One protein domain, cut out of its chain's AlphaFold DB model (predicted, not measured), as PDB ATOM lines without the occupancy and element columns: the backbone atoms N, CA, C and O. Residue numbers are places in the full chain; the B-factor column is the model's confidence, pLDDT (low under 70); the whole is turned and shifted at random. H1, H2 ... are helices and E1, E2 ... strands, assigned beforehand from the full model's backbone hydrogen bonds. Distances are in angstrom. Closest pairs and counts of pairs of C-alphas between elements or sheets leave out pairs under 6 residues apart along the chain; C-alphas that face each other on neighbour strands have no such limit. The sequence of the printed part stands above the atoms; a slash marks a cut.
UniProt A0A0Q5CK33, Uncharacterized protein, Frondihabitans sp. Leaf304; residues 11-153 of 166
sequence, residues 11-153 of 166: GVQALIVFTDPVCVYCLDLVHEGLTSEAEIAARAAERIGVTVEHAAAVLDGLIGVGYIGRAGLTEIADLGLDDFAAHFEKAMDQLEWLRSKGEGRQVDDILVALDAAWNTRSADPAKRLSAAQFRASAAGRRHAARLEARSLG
ATOM      1  N   GLY A  11      42.561  74.324  96.282       91.69
ATOM      2  CA  GLY A  11      43.577  73.668  97.121       91.69
ATOM      3  C   GLY A  11      44.866  73.401  96.340       91.69
ATOM      4  O   GLY A  11      45.970  73.691  96.801       91.69
ATOM      5  N   VAL A  12      44.728  72.927  95.098       93.19
ATOM      6  CA  VAL A  12      45.855  72.738  94.171       93.19
ATOM      7  C   VAL A  12      46.497  74.076  93.804       93.19
ATOM      8  O   VAL A  12      47.718  74.207  93.829       93.19
ATOM      9  N   GLN A  13      45.686  75.085  93.501       92.25
ATOM     10  CA  GLN A  13      46.141  76.442  93.201       92.25
ATOM     11  C   GLN A  13      46.908  77.061  94.375       92.25
ATOM     12  O   GLN A  13      47.989  77.610  94.172       92.25
ATOM     13  N   ALA A  14      46.415  76.893  95.603       94.50
ATOM     14  CA  ALA A  14      47.100  77.339  96.806       94.50
ATOM     15  C   ALA A  14      48.446  76.623  96.993       94.50
ATOM     16  O   ALA A  14      49.447  77.268  97.302       94.50
ATOM     17  N   LEU A  15      48.521  75.313  96.727       95.88
ATOM     18  CA  LEU A  15      49.799  74.591  96.737       95.88
ATOM     19  C   LEU A  15      50.786  75.129  95.699       95.88
ATOM     20  O   LEU A  15      51.969  75.266  96.010       95.88
ATOM     21  N   ILE A  16      50.326  75.446  94.487       94.69
ATOM     22  CA  ILE A  16      51.174  76.053  93.452       94.69
ATOM     23  C   ILE A  16      51.740  77.384  93.962       94.69
ATOM     24  O   ILE A  16      52.952  77.578  93.930       94.69
ATOM     25  N   VAL A  17      50.890  78.258  94.505       95.19
ATOM     26  CA  VAL A  17      51.304  79.574  95.014       95.19
ATOM     27  C   VAL A  17      52.278  79.446  96.190       95.19
ATOM     28  O   VAL A  17      53.338  80.066  96.177       95.19
ATOM     29  N   PHE A  18      51.973  78.622  97.194       95.75
ATOM     30  CA  PHE A  18      52.774  78.542  98.424       95.75
ATOM     31  C   PHE A  18      54.070  77.742  98.297       95.75
ATOM     32  O   PHE A  18      54.911  77.809  99.195       95.75
ATOM     33  N   THR A  19      54.238  76.987  97.211       96.94
ATOM     34  CA  THR A  19      55.477  76.244  96.933       96.94
ATOM     35  C   THR A  19      56.344  76.894  95.860       96.94
ATOM     36  O   THR A  19      57.455  76.422  95.622       96.94
ATOM     37  N   ASP A  20      55.878  77.981  95.240       95.69
ATOM     38  CA  ASP A  20      56.657  78.768  94.290       95.69
ATOM     39  C   ASP A  20      57.361  79.940  95.010       95.69
ATOM     40  O   ASP A  20      56.707  80.848  95.534       95.69
ATOM     41  N   PRO A  21      58.707  79.966  95.038       95.94
ATOM     42  CA  PRO A  21      59.461  81.048  95.659       95.94
ATOM     43  C   PRO A  21      59.230  82.432  95.047       95.94
ATOM     44  O   PRO A  21      59.401  83.426  95.753       95.94
ATOM     45  N   VAL A  22      58.914  82.504  93.750       96.56
ATOM     46  CA  VAL A  22      58.615  83.767  93.068       96.56
ATOM     47  C   VAL A  22      57.267  84.276  93.562       96.56
ATOM     48  O   VAL A  22      57.192  85.419  93.997       96.56
ATOM     49  N   CYS A  23      56.244  83.413  93.613       96.00
ATOM     50  CA  CYS A  23      54.934  83.764  94.165       96.00
ATOM     51  C   CYS A  23      55.047  84.331  95.583       96.00
ATOM     52  O   CYS A  23      54.612  85.452  95.840       96.00
ATOM     53  N   VAL A  24      55.677  83.580  96.492       95.38
ATOM     54  CA  VAL A  24      55.783  83.958  97.911       95.38
ATOM     55  C   VAL A  24      56.507  85.292  98.097       95.38
ATOM     56  O   VAL A  24      56.095  86.099  98.929       95.38
ATOM     57  N   TYR A  25      57.570  85.539  97.328       96.25
ATOM     58  CA  TYR A  25      58.325  86.783  97.445       96.25
ATOM     59  C   TYR A  25      57.611  87.974  96.792       96.25
ATOM     60  O   TYR A  25      57.663  89.078  97.325       96.25
ATOM     61  N   CYS A  26      56.896  87.771  95.683       96.00
ATOM     62  CA  CYS A  26      56.059  88.818  95.098       96.00
ATOM     63  C   CYS A  26      54.946  89.252  96.058       96.00
ATOM     64  O   CYS A  26      54.718  90.451  96.204       96.00
ATOM     65  N   LEU A  27      54.308  88.302  96.753       94.56
ATOM     66  CA  LEU A  27      53.306  88.604  97.781       94.56
ATOM     67  C   LEU A  27      53.893  89.449  98.918       94.56
ATOM     68  O   LEU A  27      53.266  90.424  99.319       94.56
ATOM     69  N   ASP A  28      55.111  89.151  99.387       94.19
ATOM     70  CA  ASP A  28      55.777  90.005 100.384       94.19
ATOM     71  C   ASP A  28      55.951  91.437  99.904       94.19
ATOM     72  O   ASP A  28      55.603  92.366 100.623       94.19
ATOM     73  N   LEU A  29      56.463  91.623  98.687       95.62
ATOM     74  CA  LEU A  29      56.695  92.957  98.141       95.62
ATOM     75  C   LEU A  29      55.390  93.761  98.060       95.62
ATOM     76  O   LEU A  29      55.378  94.942  98.403       95.62
ATOM     77  N   VAL A  30      54.293  93.119  97.647       95.12
ATOM     78  CA  VAL A  30      52.971  93.759  97.583       95.12
ATOM     79  C   VAL A  30      52.473  94.133  98.980       95.12
ATOM     80  O   VAL A  30      52.069  95.276  99.187       95.12
ATOM     81  N   HIS A  31      52.570  93.226  99.956       92.06
ATOM     82  CA  HIS A  31      52.161  93.493 101.343       92.06
ATOM     83  C   HIS A  31      53.062  94.513 102.060       92.06
ATOM     84  O   HIS A  31      52.624  95.198 102.983       92.06
ATOM     85  N   GLU A  32      54.316  94.662 101.626       93.00
ATOM     86  CA  GLU A  32      55.215  95.744 102.046       93.00
ATOM     87  C   GLU A  32      54.857  97.099 101.401       93.00
ATOM     88  O   GLU A  32      55.436  98.129 101.758       93.00
ATOM     89  N   GLY A  33      53.882  97.122 100.486       94.25
ATOM     90  CA  GLY A  33      53.323  98.326  99.877       94.25
ATOM     91  C   GLY A  33      53.890  98.675  98.503       94.25
ATOM     92  O   GLY A  33      53.640  99.781  98.018       94.25
ATOM     93  N   LEU A  34      54.650  97.782  97.854       96.50
ATOM     94  CA  LEU A  34      55.048  98.005  96.464       96.50
ATOM     95  C   LEU A  34      53.849  97.799  95.540       96.50
ATOM     96  O   LEU A  34      53.183  96.770  95.577       96.50
ATOM     97  N   THR A  35      53.627  98.768  94.655       96.69
ATOM     98  CA  THR A  35      52.503  98.750  93.712       96.69
ATOM     99  C   THR A  35      52.944  98.658  92.254       96.69
ATOM    100  O   THR A  35      52.138  98.314  91.401       96.69
ATOM    101  N   SER A  36      54.206  98.939  91.915       97.56
ATOM    102  CA  SER A  36      54.667  98.884  90.523       97.56
ATOM    103  C   SER A  36      54.956  97.449  90.083       97.56
ATOM    104  O   SER A  36      55.885  96.822  90.589       97.56
ATOM    105  N   GLU A  37      54.219  96.952  89.085       96.44
ATOM    106  CA  GLU A  37      54.404  95.601  88.530       96.44
ATOM    107  C   GLU A  37      55.851  95.359  88.065       96.44
ATOM    108  O   GLU A  37      56.470  94.351  88.412       96.44
ATOM    109  N   ALA A  38      56.425  96.324  87.340       97.25
ATOM    110  CA  ALA A  38      57.790  96.238  86.831       97.25
ATOM    111  C   ALA A  38      58.833  96.199  87.959       97.25
ATOM    112  O   ALA A  38      59.812  95.455  87.872       97.25
ATOM    113  N   GLU A  39      58.630  96.977  89.026       98.00
ATOM    114  CA  GLU A  39      59.538  96.981  90.174       98.00
ATOM    115  C   GLU A  39      59.461  95.671  90.961       98.00
ATOM    116  O   GLU A  39      60.499  95.106  91.315       98.00
ATOM    117  N   ILE A  40      58.250  95.157  91.194       98.12
ATOM    118  CA  ILE A  40      58.043  93.880  91.885       98.12
ATOM    119  C   ILE A  40      58.707  92.749  91.090       98.12
ATOM    120  O   ILE A  40      59.500  91.989  91.651       98.12
ATOM    121  N   ALA A  41      58.455  92.673  89.778       98.19
ATOM    122  CA  ALA A  41      59.045  91.654  88.913       98.19
ATOM    123  C   ALA A  41      60.581  91.729  88.891       98.19
ATOM    124  O   ALA A  41      61.246  90.699  89.003       98.19
ATOM    125  N   ALA A  42      61.159  92.932  88.807       98.50
ATOM    126  CA  ALA A  42      62.609  93.117  88.822       98.50
ATOM    127  C   ALA A  42      63.240  92.665  90.151       98.50
ATOM    128  O   ALA A  42      64.218  91.913  90.144       98.50
ATOM    129  N   ARG A  43      62.657  93.061  91.291       98.06
ATOM    130  CA  ARG A  43      63.150  92.658  92.619       98.06
ATOM    131  C   ARG A  43      63.014  91.155  92.843       98.06
ATOM    132  O   ARG A  43      63.928  90.535  93.385       98.06
ATOM    133  N   ALA A  44      61.907  90.552  92.413       97.31
ATOM    134  CA  ALA A  44      61.716  89.110  92.519       97.31
ATOM    135  C   ALA A  44      62.690  88.325  91.632       97.31
ATOM    136  O   ALA A  44      63.293  87.352  92.093       97.31
ATOM    137  N   ALA A  45      62.910  88.785  90.400       97.44
ATOM    138  CA  ALA A  45      63.888  88.208  89.488       97.44
ATOM    139  C   ALA A  45      65.300  88.211  90.086       97.44
ATOM    140  O   ALA A  45      65.939  87.156  90.160       97.44
ATOM    141  N   GLU A  46      65.747  89.361  90.597       96.25
ATOM    142  CA  GLU A  46      67.045  89.499  91.262       96.25
ATOM    143  C   GLU A  46      67.146  88.602  92.502       96.25
ATOM    144  O   GLU A  46      68.123  87.870  92.677       96.25
ATOM    145  N   ARG A  47      66.118  88.621  93.357       94.25
ATOM    146  CA  ARG A  47      66.116  87.884  94.622       94.25
ATOM    147  C   ARG A  47      66.184  86.375  94.431       94.25
ATOM    148  O   ARG A  47      66.879  85.689  95.186       94.25
ATOM    149  N   ILE A  48      65.401  85.852  93.493       94.06
ATOM    150  CA  ILE A  48      65.221  84.411  93.307       94.06
ATOM    151  C   ILE A  48      66.239  83.843  92.309       94.06
ATOM    152  O   ILE A  48      66.592  82.662  92.415       94.06
ATOM    153  N   GLY A  49      66.757  84.679  91.404       93.88
ATOM    154  CA  GLY A  49      67.656  84.280  90.323       93.88
ATOM    155  C   GLY A  49      66.905  83.744  89.103       93.88
ATOM    156  O   GLY A  49      67.295  82.718  88.547       93.88
ATOM    157  N   VAL A  50      65.812  84.410  88.719       94.56
ATOM    158  CA  VAL A  50      65.006  84.114  87.516       94.56
ATOM    159  C   VAL A  50      65.016  85.317  86.570       94.56
ATOM    160  O   VAL A  50      65.556  86.366  86.912       94.56
ATOM    161  N   THR A  51      64.452  85.187  85.367       97.94
ATOM    162  CA  THR A  51      64.324  86.343  84.464       97.94
ATOM    163  C   THR A  51      63.165  87.247  84.887       97.94
ATOM    164  O   THR A  51      62.208  86.793  85.522       97.94
ATOM    165  N   VAL A  52      63.234  88.529  84.518       98.12
ATOM    166  CA  VAL A  52      62.164  89.503  84.795       98.12
ATOM    167  C   VAL A  52      60.866  89.086  84.107       98.12
ATOM    168  O   VAL A  52      59.800  89.190  84.702       98.12
ATOM    169  N   GLU A  53      60.946  88.539  82.893       98.00
ATOM    170  CA  GLU A  53      59.784  88.065  82.131       98.00
ATOM    171  C   GLU A  53      59.081  86.904  82.840       98.00
ATOM    172  O   GLU A  53      57.854  86.848  82.872       98.00
ATOM    173  N   HIS A  54      59.848  85.989  83.439       96.38
ATOM    174  CA  HIS A  54      59.278  84.903  84.229       96.38
ATOM    175  C   HIS A  54      58.598  85.435  85.496       96.38
ATOM    176  O   HIS A  54      57.471  85.044  85.787       96.38
ATOM    177  N   ALA A  55      59.245  86.355  86.219       97.62
ATOM    178  CA  ALA A  55      58.657  86.964  87.409       97.62
ATOM    179  C   ALA A  55      57.374  87.756  87.093       97.62
ATOM    180  O   ALA A  55      56.399  87.656  87.835       97.62
ATOM    181  N   ALA A  56      57.343  88.479  85.970       97.19
ATOM    182  CA  ALA A  56      56.155  89.187  85.496       97.19
ATOM    183  C   ALA A  56      55.010  88.219  85.152       97.19
ATOM    184  O   ALA A  56      53.881  88.418  85.591       97.19
ATOM    185  N   ALA A  57      55.304  87.112  84.458       96.62
ATOM    186  CA  ALA A  57      54.302  86.086  84.165       96.62
ATOM    187  C   ALA A  57      53.728  85.442  85.443       96.62
ATOM    188  O   ALA A  57      52.540  85.117  85.496       96.62
ATOM    189  N   VAL A  58      54.551  85.273  86.484       95.75
ATOM    190  CA  VAL A  58      54.093  84.812  87.803       95.75
ATOM    191  C   VAL A  58      53.191  85.852  88.473       95.75
ATOM    192  O   VAL A  58      52.156  85.474  89.018       95.75
ATOM    193  N   LEU A  59      53.526  87.147  88.397       95.69
ATOM    194  CA  LEU A  59      52.653  88.227  88.884       95.69
ATOM    195  C   LEU A  59      51.280  88.194  88.212       95.69
ATOM    196  O   LEU A  59      50.261  88.225  88.900       95.69
ATOM    197  N   ASP A  60      51.247  88.080  86.885       95.31
ATOM    198  CA  ASP A  60      49.998  87.942  86.132       95.31
ATOM    199  C   ASP A  60      49.200  86.709  86.573       95.31
ATOM    200  O   ASP A  60      47.975  86.765  86.707       95.31
ATOM    201  N   GLY A  61      49.898  85.608  86.860       93.94
ATOM    202  CA  GLY A  61      49.315  84.423  87.477       93.94
ATOM    203  C   GLY A  61      48.649  84.739  88.816       93.94
ATOM    204  O   GLY A  61      47.468  84.436  88.975       93.94
ATOM    205  N   LEU A  62      49.366  85.386  89.743       94.44
ATOM    206  CA  LEU A  62      48.858  85.792  91.063       94.44
ATOM    207  C   LEU A  62      47.614  86.689  90.976       94.44
ATOM    208  O   LEU A  62      46.685  86.526  91.768       94.44
ATOM    209  N   ILE A  63      47.570  87.590  89.992       93.62
ATOM    210  CA  ILE A  63      46.387  88.411  89.700       93.62
ATOM    211  C   ILE A  63      45.231  87.528  89.228       93.62
ATOM    212  O   ILE A  63      44.120  87.613  89.748       93.62
ATOM    213  N   GLY A  64      45.486  86.657  88.248       91.25
ATOM    214  CA  GLY A  64      44.472  85.765  87.687       91.25
ATOM    215  C   GLY A  64      43.890  84.787  88.710       91.25
ATOM    216  O   GLY A  64      42.740  84.371  88.572       91.25
ATOM    217  N   VAL A  65      44.666  84.446  89.742       89.62
ATOM    218  CA  VAL A  65      44.241  83.581  90.848       89.62
ATOM    219  C   VAL A  65      43.673  84.332  92.055       89.62
ATOM    220  O   VAL A  65      43.241  83.682  93.002       89.62
ATOM    221  N   GLY A  66      43.638  85.666  92.017       90.19
ATOM    222  CA  GLY A  66      42.987  86.493  93.033       90.19
ATOM    223  C   GLY A  66      43.777  86.696  94.327       90.19
ATOM    224  O   GLY A  66      43.182  87.084  95.322       90.19
ATOM    225  N   TYR A  67      45.093  86.461  94.333       91.75
ATOM    226  CA  TYR A  67      45.930  86.743  95.510       91.75
ATOM    227  C   TYR A  67      46.334  88.221  95.612       91.75
ATOM    228  O   TYR A  67      46.614  88.717  96.697       91.75
ATOM    229  N   ILE A  68      46.378  88.917  94.476       93.50
ATOM    230  CA  ILE A  68      46.641  90.357  94.358       93.50
ATOM    231  C   ILE A  68      45.734  90.932  93.264       93.50
ATOM    232  O   ILE A  68      45.233  90.199  92.411       93.50
ATOM    233  N   GLY A  69      45.502  92.243  93.277       93.19
ATOM    234  CA  GLY A  69      44.618  92.921  92.327       93.19
ATOM    235  C   GLY A  69      45.370  93.796  91.329       93.19
ATOM    236  O   GLY A  69      46.538  94.123  91.520       93.19
ATOM    237  N   ARG A  70      44.675  94.249  90.279       94.62
ATOM    238  CA  ARG A  70      45.131  95.383  89.456       94.62
ATOM    239  C   ARG A  70      44.456  96.665  89.932       94.62
ATOM    240  O   ARG A  70      43.230  96.745  89.936       94.62
ATOM    241  N   ALA A  71      45.260  97.664  90.288       92.31
ATOM    242  CA  ALA A  71      44.813  99.028  90.582       92.31
ATOM    243  C   ALA A  71      44.845  99.935  89.338       92.31
ATOM    244  O   ALA A  71      44.129 100.932  89.273       92.31
ATOM    245  N   GLY A  72      45.646  99.576  88.332       91.12
ATOM    246  CA  GLY A  72      45.829 100.356  87.111       91.12
ATOM    247  C   GLY A  72      46.459  99.537  85.987       91.12
ATOM    248  O   GLY A  72      46.501  98.310  86.044       91.12
ATOM    249  N   LEU A  73      46.954 100.215  84.945       88.44
ATOM    250  CA  LEU A  73      47.582  99.550  83.792       88.44
ATOM    251  C   LEU A  73      48.879  98.815  84.155       88.44
ATOM    252  O   LEU A  73      49.181  97.803  83.534       88.44
ATOM    253  N   THR A  74      49.622  99.335  85.131       90.62
ATOM    254  CA  THR A  74      50.905  98.791  85.612       90.62
ATOM    255  C   THR A  74      50.988  98.797  87.141       90.62
ATOM    256  O   THR A  74      52.079  98.724  87.712       90.62
ATOM    257  N   GLU A  75      49.846  98.990  87.804       94.56
ATOM    258  CA  GLU A  75      49.746  99.124  89.255       94.56
ATOM    259  C   GLU A  75      49.012  97.926  89.850       94.56
ATOM    260  O   GLU A  75      47.934  97.537  89.387       94.56
ATOM    261  N   ILE A  76      49.601  97.381  90.905       95.50
ATOM    262  CA  ILE A  76      49.142  96.243  91.684       95.50
ATOM    263  C   ILE A  76      48.492  96.744  92.972       95.50
ATOM    264  O   ILE A  76      48.995  97.659  93.624       95.50
ATOM    265  N   ALA A  77      47.365  96.132  93.322       92.69
ATOM    266  CA  ALA A  77      46.668  96.332  94.581       92.69
ATOM    267  C   ALA A  77      46.935  95.152  95.516       92.69
ATOM    268  O   ALA A  77      46.812  93.995  95.109       92.69
ATOM    269  N   ASP A  78      47.217  95.453  96.779       91.88
ATOM    270  CA  ASP A  78      47.092  94.470  97.846       91.88
ATOM    271  C   ASP A  78      45.600  94.191  98.100       91.88
ATOM    272  O   ASP A  78      44.815  95.126  98.285       91.88
ATOM    273  N   LEU A  79      45.203  92.918  98.076       86.50
ATOM    274  CA  LEU A  79      43.846  92.484  98.434       86.50
ATOM    275  C   LEU A  79      43.726  92.124  99.921       86.50
ATOM    276  O   LEU A  79      42.629  91.836 100.397       86.50
ATOM    277  N   GLY A  80      44.829  92.199 100.665       75.06
ATOM    278  CA  GLY A  80      44.917  91.847 102.069       75.06
ATOM    279  C   GLY A  80      45.215  90.366 102.296       75.06
ATOM    280  O   GLY A  80      45.234  89.541 101.384       75.06
ATOM    281  N   LEU A  81      45.459  90.032 103.562       70.69
ATOM    282  CA  LEU A  81      45.756  88.670 104.018       70.69
ATOM    283  C   LEU A  81      44.516  87.920 104.520       70.69
ATOM    284  O   LEU A  81      44.645  86.784 104.977       70.69
ATOM    285  N   ASP A  82      43.336  88.539 104.464       74.62
ATOM    286  CA  ASP A  82      42.126  88.009 105.101       74.62
ATOM    287  C   ASP A  82      41.754  86.622 104.551       74.62
ATOM    288  O   ASP A  82      41.411  85.720 105.316       74.62
ATOM    289  N   ASP A  83      41.965  86.400 103.250       80.88
ATOM    290  CA  ASP A  83      41.743  85.102 102.604       80.88
ATOM    291  C   ASP A  83      42.986  84.191 102.615       80.88
ATOM    292  O   ASP A  83      42.900  82.998 102.313       80.88
ATOM    293  N   PHE A  84      44.157  84.702 103.011       83.75
ATOM    294  CA  PHE A  84      45.418  83.952 102.980       83.75
ATOM    295  C   PHE A  84      45.374  82.721 103.892       83.75
ATOM    296  O   PHE A  84      45.806  81.635 103.498       83.75
ATOM    297  N   ALA A  85      44.824  82.878 105.101       86.88
ATOM    298  CA  ALA A  85      44.657  81.773 106.043       86.88
ATOM    299  C   ALA A  85      43.733  80.687 105.470       86.88
ATOM    300  O   ALA A  85      44.083  79.509 105.505       86.88
ATOM    301  N   ALA A  86      42.616  81.082 104.852       89.69
ATOM    302  CA  ALA A  86      41.684  80.154 104.219       89.69
ATOM    303  C   ALA A  86      42.326  79.407 103.036       89.69
ATOM    304  O   ALA A  86      42.125  78.204 102.866       89.69
ATOM    305  N   HIS A  87      43.144  80.084 102.226       91.31
ATOM    306  CA  HIS A  87      43.910  79.425 101.167       91.31
ATOM    307  C   HIS A  87      44.933  78.430 101.723       91.31
ATOM    308  O   HIS A  87      45.113  77.350 101.156       91.31
ATOM    309  N   PHE A  88      45.601  78.772 102.825       91.94
ATOM    310  CA  PHE A  88      46.554  77.876 103.471       91.94
ATOM    311  C   PHE A  88      45.871  76.634 104.050       91.94
ATOM    312  O   PHE A  88      46.368  75.526 103.854       91.94
ATOM    313  N   GLU A  89      44.706  76.789 104.679       92.88
ATOM    314  CA  GLU A  89      43.885  75.663 105.140       92.88
ATOM    315  C   GLU A  89      43.516  74.731 103.979       92.88
ATOM    316  O   GLU A  89      43.799  73.535 104.045       92.88
ATOM    317  N   LYS A  90      43.032  75.274 102.853       93.69
ATOM    318  CA  LYS A  90      42.734  74.483 101.641       93.69
ATOM    319  C   LYS A  90      43.960  73.737 101.101       93.69
ATOM    320  O   LYS A  90      43.844  72.601 100.636       93.69
ATOM    321  N   ALA A  91      45.142  74.352 101.151       94.81
ATOM    322  CA  ALA A  91      46.390  73.691 100.774       94.81
ATOM    323  C   ALA A  91      46.728  72.523 101.719       94.81
ATOM    324  O   ALA A  91      47.162  71.465 101.256       94.81
ATOM    325  N   MET A  92      46.521  72.688 103.029       95.44
ATOM    326  CA  MET A  92      46.765  71.626 104.011       95.44
ATOM    327  C   MET A  92      45.763  70.475 103.872       95.44
ATOM    328  O   MET A  92      46.192  69.317 103.856       95.44
ATOM    329  N   ASP A  93      44.480  70.770 103.658       95.44
ATOM    330  CA  ASP A  93      43.445  69.767 103.371       95.44
ATOM    331  C   ASP A  93      43.812  68.932 102.130       95.44
ATOM    332  O   ASP A  93      43.684  67.702 102.121       95.44
ATOM    333  N   GLN A  94      44.350  69.581 101.090       95.12
ATOM    334  CA  GLN A  94      44.817  68.901  99.883       95.12
ATOM    335  C   GLN A  94      45.992  67.948 100.165       95.12
ATOM    336  O   GLN A  94      46.059  66.852  99.597       95.12
ATOM    337  N   LEU A  95      46.922  68.329 101.048       95.88
ATOM    338  CA  LEU A  95      48.039  67.464 101.447       95.88
ATOM    339  C   LEU A  95      47.587  66.284 102.299       95.88
ATOM    340  O   LEU A  95      48.082  65.168 102.104       95.88
ATOM    341  N   GLU A  96      46.653  66.506 103.221       95.56
ATOM    342  CA  GLU A  96      46.061  65.433 104.015       95.56
ATOM    343  C   GLU A  96      45.352  64.424 103.109       95.56
ATOM    344  O   GLU A  96      45.566  63.211 103.226       95.56
ATOM    345  N   TRP A  97      44.594  64.912 102.129       94.25
ATOM    346  CA  TRP A  97      43.970  64.048 101.142       94.25
ATOM    347  C   TRP A  97      44.980  63.252 100.324       94.25
ATOM    348  O   TRP A  97      44.847  62.030 100.243       94.25
ATOM    349  N   LEU A  98      46.012  63.890  99.764       94.44
ATOM    350  CA  LEU A  98      47.069  63.185  99.036       94.44
ATOM    351  C   LEU A  98      47.695  62.082  99.896       94.44
ATOM    352  O   LEU A  98      47.856  60.943  99.445       94.44
ATOM    353  N   ARG A  99      47.981  62.387 101.165       95.00
ATOM    354  CA  ARG A  99      48.500  61.402 102.117       95.00
ATOM    355  C   ARG A  99      47.524  60.238 102.298       95.00
ATOM    356  O   ARG A  99      47.956  59.087 102.238       95.00
ATOM    357  N   SER A 100      46.224  60.511 102.426       94.69
ATOM    358  CA  SER A 100      45.175  59.478 102.512       94.69
ATOM    359  C   SER A 100      45.090  58.582 101.264       94.69
ATOM    360  O   SER A 100      44.611  57.452 101.346       94.69
ATOM    361  N   LYS A 101      45.568  59.065 100.109       94.38
ATOM    362  CA  LYS A 101      45.613  58.331  98.832       94.38
ATOM    363  C   LYS A 101      46.939  57.614  98.576       94.38
ATOM    364  O   LYS A 101      47.122  57.063  97.497       94.38
ATOM    365  N   GLY A 102      47.852  57.597  99.548       94.75
ATOM    366  CA  GLY A 102      49.154  56.935  99.417       94.75
ATOM    367  C   GLY A 102      50.218  57.774  98.702       94.75
ATOM    368  O   GLY A 102      51.324  57.290  98.469       94.75
ATOM    369  N   GLU A 103      49.953  59.051  98.418       94.69
ATOM    370  CA  GLU A 103      50.882  59.964  97.734       94.69
ATOM    371  C   GLU A 103      51.951  60.545  98.685       94.69
ATOM    372  O   GLU A 103      52.371  61.694  98.553       94.69
ATOM    373  N   GLY A 104      52.425  59.754  99.657       94.62
ATOM    374  CA  GLY A 104      53.305  60.219 100.738       94.62
ATOM    375  C   GLY A 104      54.568  60.925 100.240       94.62
ATOM    376  O   GLY A 104      54.897  62.006 100.710       94.62
ATOM    377  N   ARG A 105      55.215  60.394  99.195       94.69
ATOM    378  CA  ARG A 105      56.408  61.028  98.607       94.69
ATOM    379  C   ARG A 105      56.109  62.384  97.969       94.69
ATOM    380  O   ARG A 105      56.948  63.274  98.022       94.69
ATOM    381  N   GLN A 106      54.955  62.530  97.317       94.81
ATOM    382  CA  GLN A 106      54.555  63.815  96.748       94.81
ATOM    383  C   GLN A 106      54.284  64.822  97.869       94.81
ATOM    384  O   GLN A 106      54.743  65.953  97.770       94.81
ATOM    385  N   VAL A 107      53.614  64.396  98.942       96.94
ATOM    386  CA  VAL A 107      53.386  65.230 100.130       96.94
ATOM    387  C   VAL A 107      54.709  65.679 100.751       96.94
ATOM    388  O   VAL A 107      54.876  66.866 101.009       96.94
ATOM    389  N   ASP A 108      55.673  64.773 100.927       96.62
ATOM    390  CA  ASP A 108      56.988  65.115 101.476       96.62
ATOM    391  C   ASP A 108      57.742  66.101 100.570       96.62
ATOM    392  O   ASP A 108      58.269  67.103 101.051       96.62
ATOM    393  N   ASP A 109      57.746  65.863  99.251       96.44
ATOM    394  CA  ASP A 109      58.343  66.785  98.277       96.44
ATOM    395  C   ASP A 109      57.695  68.187  98.374       96.44
ATOM    396  O   ASP A 109      58.402  69.193  98.302       96.44
ATOM    397  N   ILE A 110      56.369  68.261  98.557       97.25
ATOM    398  CA  ILE A 110      55.621  69.520  98.684       97.25
ATOM    399  C   ILE A 110      55.933  70.242  99.998       97.25
ATOM    400  O   ILE A 110      56.160  71.447  99.976       97.25
ATOM    401  N   LEU A 111      55.971  69.540 101.131       97.19
ATOM    402  CA  LEU A 111      56.254  70.164 102.428       97.19
ATOM    403  C   LEU A 111      57.652  70.792 102.460       97.19
ATOM    404  O   LEU A 111      57.819  71.900 102.969       97.19
ATOM    405  N   VAL A 112      58.645  70.127 101.863       96.69
ATOM    406  CA  VAL A 112      59.994  70.699 101.734       96.69
ATOM    407  C   VAL A 112      60.004  71.864 100.737       96.69
ATOM    408  O   VAL A 112      60.695  72.853 100.972       96.69
ATOM    409  N   ALA A 113      59.222  71.793  99.653       97.38
ATOM    410  CA  ALA A 113      59.080  72.908  98.717       97.38
ATOM    411  C   ALA A 113      58.440  74.141  99.364       97.38
ATOM    412  O   ALA A 113      58.889  75.254  99.106       97.38
ATOM    413  N   LEU A 114      57.447  73.945 100.232       97.06
ATOM    414  CA  LEU A 114      56.818  75.007 101.009       97.06
ATOM    415  C   LEU A 114      57.854  75.675 101.919       97.06
ATOM    416  O   LEU A 114      58.066  76.879 101.820       97.06
ATOM    417  N   ASP A 115      58.584  74.908 102.731       96.31
ATOM    418  CA  ASP A 115      59.639  75.475 103.583       96.31
ATOM    419  C   ASP A 115      60.712  76.219 102.761       96.31
ATOM    420  O   ASP A 115      61.102  77.343 103.086       96.31
ATOM    421  N   ALA A 116      61.147  75.644 101.636       95.81
ATOM    422  CA  ALA A 116      62.119  76.275 100.750       95.81
ATOM    423  C   ALA A 116      61.595  77.580 100.124       95.81
ATOM    424  O   ALA A 116      62.335  78.565 100.076       95.81
ATOM    425  N   ALA A 117      60.345  77.611  99.656       96.44
ATOM    426  CA  ALA A 117      59.731  78.804  99.080       96.44
ATOM    427  C   ALA A 117      59.646  79.930 100.110       96.44
ATOM    428  O   ALA A 117      60.058  81.049  99.829       96.44
ATOM    429  N   TRP A 118      59.232  79.629 101.337       95.62
ATOM    430  CA  TRP A 118      59.154  80.630 102.398       95.62
ATOM    431  C   TRP A 118      60.531  81.091 102.884       95.62
ATOM    432  O   TRP A 118      60.722  82.263 103.206       95.62
ATOM    433  N   ASN A 119      61.544  80.227 102.863       95.56
ATOM    434  CA  ASN A 119      62.906  80.615 103.228       95.56
ATOM    435  C   ASN A 119      63.545  81.639 102.266       95.56
ATOM    436  O   ASN A 119      64.522  82.290 102.653       95.56
ATOM    437  N   THR A 120      63.008  81.861 101.058       92.31
ATOM    438  CA  THR A 120      63.524  82.904 100.145       92.31
ATOM    439  C   THR A 120      63.224  84.325 100.619       92.31
ATOM    440  O   THR A 120      63.999  85.247 100.329       92.31
ATOM    441  N   ARG A 121      62.172  84.501 101.428       91.56
ATOM    442  CA  ARG A 121      61.830  85.789 102.045       91.56
ATOM    443  C   ARG A 121      62.772  86.187 103.178       91.56
ATOM    444  O   ARG A 121      62.937  87.361 103.482       91.56
ATOM    445  N   SER A 122      63.466  85.214 103.765       93.19
ATOM    446  CA  SER A 122      64.321  85.425 104.932       93.19
ATOM    447  C   SER A 122      65.456  86.425 104.678       93.19
ATOM    448  O   SER A 122      66.167  86.348 103.670       93.19
ATOM    449  N   ALA A 123      65.715  87.312 105.641       91.31
ATOM    450  CA  ALA A 123      66.910  88.160 105.660       91.31
ATOM    451  C   ALA A 123      68.210  87.355 105.879       91.31
ATOM    452  O   ALA A 123      69.279  87.792 105.449       91.31
ATOM    453  N   ASP A 124      68.121  86.146 106.437       95.31
ATOM    454  CA  ASP A 124      69.251  85.237 106.651       95.31
ATOM    455  C   ASP A 124      69.744  84.602 105.327       95.31
ATOM    456  O   ASP A 124      68.993  83.846 104.696       95.31
ATOM    457  N   PRO A 125      70.998  84.862 104.894       93.19
ATOM    458  CA  PRO A 125      71.575  84.253 103.696       93.19
ATOM    459  C   PRO A 125      71.643  82.724 103.729       93.19
ATOM    460  O   PRO A 125      71.515  82.101 102.675       93.19
ATOM    461  N   ALA A 126      71.818  82.107 104.902       94.19
ATOM    462  CA  ALA A 126      71.926  80.653 105.019       94.19
ATOM    463  C   ALA A 126      70.596  79.966 104.676       94.19
ATOM    464  O   ALA A 126      70.578  78.997 103.913       94.19
ATOM    465  N   LYS A 127      69.474  80.519 105.152       94.88
ATOM    466  CA  LYS A 127      68.126  80.052 104.789       94.88
ATOM    467  C   LYS A 127      67.872  80.150 103.286       94.88
ATOM    468  O   LYS A 127      67.382  79.203 102.676       94.88
ATOM    469  N   ARG A 128      68.289  81.252 102.656       93.88
ATOM    470  CA  ARG A 128      68.148  81.421 101.198       93.88
ATOM    471  C   ARG A 128      69.006  80.455 100.402       93.88
ATOM    472  O   ARG A 128      68.556  79.930  99.386       93.88
ATOM    473  N   LEU A 129      70.230  80.212 100.862       92.62
ATOM    474  CA  LEU A 129      71.108  79.227 100.249       92.62
ATOM    475  C   LEU A 129      70.493  77.825 100.338       92.62
ATOM    476  O   LEU A 129      70.481  77.110  99.340       92.62
ATOM    477  N   SER A 130      69.929  77.459 101.490       91.38
ATOM    478  CA  SER A 130      69.223  76.186 101.669       91.38
ATOM    479  C   SER A 130      68.028  76.048 100.715       91.38
ATOM    480  O   SER A 130      67.895  75.025 100.041       91.38
ATOM    481  N   ALA A 131      67.228  77.105 100.542       93.25
ATOM    482  CA  ALA A 131      66.142  77.130  99.560       93.25
ATOM    483  C   ALA A 131      66.636  76.914  98.115       93.25
ATOM    484  O   ALA A 131      66.060  76.128  97.360       93.25
ATOM    485  N   ALA A 132      67.736  77.568  97.724       92.31
ATOM    486  CA  ALA A 132      68.346  77.368  96.409       92.31
ATOM    487  C   ALA A 132      68.883  75.933  96.229       92.31
ATOM    488  O   ALA A 132      68.710  75.332  95.167       92.31
ATOM    489  N   GLN A 133      69.474  75.353  97.277       93.75
ATOM    490  CA  GLN A 133      69.936  73.963  97.279       93.75
ATOM    491  C   GLN A 133      68.777  72.971  97.133       93.75
ATOM    492  O   GLN A 133      68.909  71.997  96.389       93.75
ATOM    493  N   PHE A 134      67.628  73.223  97.772       94.00
ATOM    494  CA  PHE A 134      66.433  72.402  97.578       94.00
ATOM    495  C   PHE A 134      65.993  72.388  96.112       94.00
ATOM    496  O   PHE A 134      65.776  71.303  95.567       94.00
ATOM    497  N   ARG A 135      65.932  73.549  95.444       91.19
ATOM    498  CA  ARG A 135      65.563  73.627  94.016       91.19
ATOM    499  C   ARG A 135      66.481  72.778  93.131       91.19
ATOM    500  O   ARG A 135      66.018  72.118  92.208       91.19
ATOM    501  N   ALA A 136      67.772  72.730  93.459       92.94
ATOM    502  CA  ALA A 136      68.760  71.901  92.770       92.94
ATOM    503  C   ALA A 136      68.776  70.424  93.225       92.94
ATOM    504  O   ALA A 136      69.510  69.607  92.661       92.94
ATOM    505  N   SER A 137      67.996  70.044  94.238       95.69
ATOM    506  CA  SER A 137      67.944  68.677  94.760       95.69
ATOM    507  C   SER A 137      67.081  67.752  93.891       95.69
ATOM    508  O   SER A 137      66.331  68.183  93.015       95.69
ATOM    509  N   ALA A 138      67.157  66.441  94.139       96.00
ATOM    510  CA  ALA A 138      66.280  65.479  93.471       96.00
ATOM    511  C   ALA A 138      64.795  65.682  93.828       96.00
ATOM    512  O   ALA A 138      63.941  65.453  92.977       96.00
ATOM    513  N   ALA A 139      64.492  66.103  95.061       94.62
ATOM    514  CA  ALA A 139      63.129  66.416  95.489       94.62
ATOM    515  C   ALA A 139      62.603  67.672  94.785       94.62
ATOM    516  O   ALA A 139      61.533  67.623  94.181       94.62
ATOM    517  N   GLY A 140      63.409  68.737  94.740       94.31
ATOM    518  CA  GLY A 140      63.079  69.969  94.019       94.31
ATOM    519  C   GLY A 140      62.813  69.731  92.533       94.31
ATOM    520  O   GLY A 140      61.797  70.178  92.014       94.31
ATOM    521  N   ARG A 141      63.644  68.925  91.856       96.19
ATOM    522  CA  ARG A 141      63.397  68.556  90.449       96.19
ATOM    523  C   ARG A 141      62.099  67.777  90.239       96.19
ATOM    524  O   ARG A 141      61.428  67.990  89.236       96.19
ATOM    525  N   ARG A 142      61.735  66.871  91.156       96.19
ATOM    526  CA  ARG A 142      60.451  66.152  91.071       96.19
ATOM    527  C   ARG A 142      59.266  67.084  91.286       96.19
ATOM    528  O   ARG A 142      58.257  66.929  90.610       96.19
ATOM    529  N   HIS A 143      59.369  68.014  92.231       96.00
ATOM    530  CA  HIS A 143      58.348  69.035  92.457       96.00
ATOM    531  C   HIS A 143      58.171  69.924  91.216       96.00
ATOM    532  O   HIS A 143      57.058  70.001  90.699       96.00
ATOM    533  N   ALA A 144      59.264  70.444  90.649       93.94
ATOM    534  CA  ALA A 144      59.240  71.224  89.408       93.94
ATOM    535  C   ALA A 144      58.623  70.443  88.234       93.94
ATOM    536  O   ALA A 144      57.732  70.945  87.555       93.94
ATOM    537  N   ALA A 145      59.002  69.172  88.054       94.56
ATOM    538  CA  ALA A 145      58.421  68.325  87.013       94.56
ATOM    539  C   ALA A 145      56.899  68.137  87.178       94.56
ATOM    540  O   ALA A 145      56.176  68.043  86.188       94.56
ATOM    541  N   ARG A 146      56.385  68.101  88.418       94.88
ATOM    542  CA  ARG A 146      54.936  68.020  88.671       94.88
ATOM    543  C   ARG A 146      54.211  69.316  88.327       94.88
ATOM    544  O   ARG A 146      53.103  69.240  87.799       94.88
ATOM    545  N   LEU A 147      54.819  70.469  88.605       92.19
ATOM    546  CA  LEU A 147      54.294  71.774  88.191       92.19
ATOM    547  C   LEU A 147      54.207  71.868  86.664       92.19
ATOM    548  O   LEU A 147      53.136  72.150  86.129       92.19
ATOM    549  N   GLU A 148      55.292  71.535  85.961       90.69
ATOM    550  CA  GLU A 148      55.343  71.529  84.492       90.69
ATOM    551  C   GLU A 148      54.298  70.581  83.886       90.69
ATOM    552  O   GLU A 148      53.580  70.942  82.951       90.69
ATOM    553  N   ALA A 149      54.157  69.384  84.459       91.88
ATOM    554  CA  ALA A 149      53.176  68.393  84.027       91.88
ATOM    555  C   ALA A 149      51.739  68.680  84.506       91.88
ATOM    556  O   ALA A 149      50.850  67.877  84.224       91.88
ATOM    557  N   ARG A 150      51.498  69.774  85.249       91.00
ATOM    558  CA  ARG A 150      50.198  70.108  85.871       91.00
ATOM    559  C   ARG A 150      49.605  68.947  86.680       91.00
ATOM    560  O   ARG A 150      48.412  68.670  86.629       91.00
ATOM    561  N   SER A 151      50.472  68.242  87.398       92.31
ATOM    562  CA  SER A 151      50.136  67.067  88.213       92.31
ATOM    563  C   SER A 151      50.379  67.283  89.706       92.31
ATOM    564  O   SER A 151      50.060  66.408  90.507       92.31
ATOM    565  N   LEU A 152      50.929  68.440  90.096       92.81
ATOM    566  CA  LEU A 152      51.076  68.808  91.500       92.81
ATOM    567  C   LEU A 152      49.703  68.813  92.177       92.81
ATOM    568  O   LEU A 152      48.761  69.388  91.643       92.81
ATOM    569  N   GLY A 153      49.591  68.187  93.345       91.75
ATOM    570  CA  GLY A 153      48.317  68.143  94.056       91.75
ATOM    571  C   GLY A 153      47.388  67.026  93.575       91.75
ATOM    572  O   GLY A 153      46.338  66.833  94.176       91.75
TER     573      GLY A 153
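What this domain is: This is residues 11 to 153 of the 166 residues of an uncharacterized protein of Frondihabitans sp. Leaf304 (UniProt A0A0Q5CK33). Eight helices make a cluster with two joined halves: H2, H3 and H4 pack crosswise at one end, with the small strand hairpin E1 E2 near H2 and H4, and in the other half H5, H7 and H8 pack on H6. H1 lies between the halves, packed on H5 and H6. The printed part has 143 residues, in the order H1 H2 H3 H4 E1 E2 H5 H6 H7 H8; the sheet, E1 - E2, is antiparallel and the class is mostly helix. It is compact, with a radius of gyration of the C-alphas of 14.9 A and spans of 45 by 30 by 27 A.

How they stand to each other: Look first at the hairpin of E1, residues 68 to 70, and E2, residues 76 to 78: they are antiparallel at 138 degrees, with N 69 and O 77 at 2.9 A. The closest C-alphas of E2 and H2, residues 21 to 31, are those of Asp 78 and Val 30, 5.9 A apart. H3, residues 37 to 48, touches H4, residues 52 to 64, closest at C-alphas Ala 41 and Ala 55, 4.9 A, at a steep tilt of 62 degrees, opposite ways. H2 touches H3, closest at C-alphas Val 22 and Ala 44, 6.2 A. H2 also touches H4, closest at C-alphas Val 22 and Ala 55, 6.5 A. The hub is H6, residues 104 to 119, touching five helices; its residues 116 to 118 touch H2, closest at C-alphas Ala 117 and Pro 21, 4.1 A. H1, residues 11 to 19, touches H6 at C-alphas Thr 19 and Leu 114, 4.5 A. H1 touches H5, residues 84 to 100, about perpendicular at 74 degrees, closest at C-alphas Gly 11 and Ala 91, 4.6 A. H5 and H6 form a helical hairpin, closest at C-alphas Leu 95 and Val 107, 5.9 A. H6 and H7, residues 125 to 135, form another, closest at C-alphas Ala 116 and Ala 131, 4.3 A. H8, residues 138 to 148, touches H6 about perpendicular at 88 degrees, closest at C-alphas Ala 139 and Asp 109, 5.6 A. H3 and H5 are apart. In each of the eight helices every O i to N i+4 pair is within hydrogen-bond range.

Where its parts are: Find C-alpha 11 at (43.577, 73.668, 97.121), where H1 begins. H5 runs 24.5 A from C-alpha 84 at (45.418, 83.952, 102.980); H6 runs 22.7 A and H4 18.3 A. H8 ends at C-alpha 148, (55.343, 71.529, 84.492).

The domain as a whole: The C-alphas farthest apart, Leu 73 and Gly 102, are 45.4 A apart. The printed part has no cut, and its nine links are tight. The mean pLDDT of the printed part is 93.9, and no printed residue is under 70.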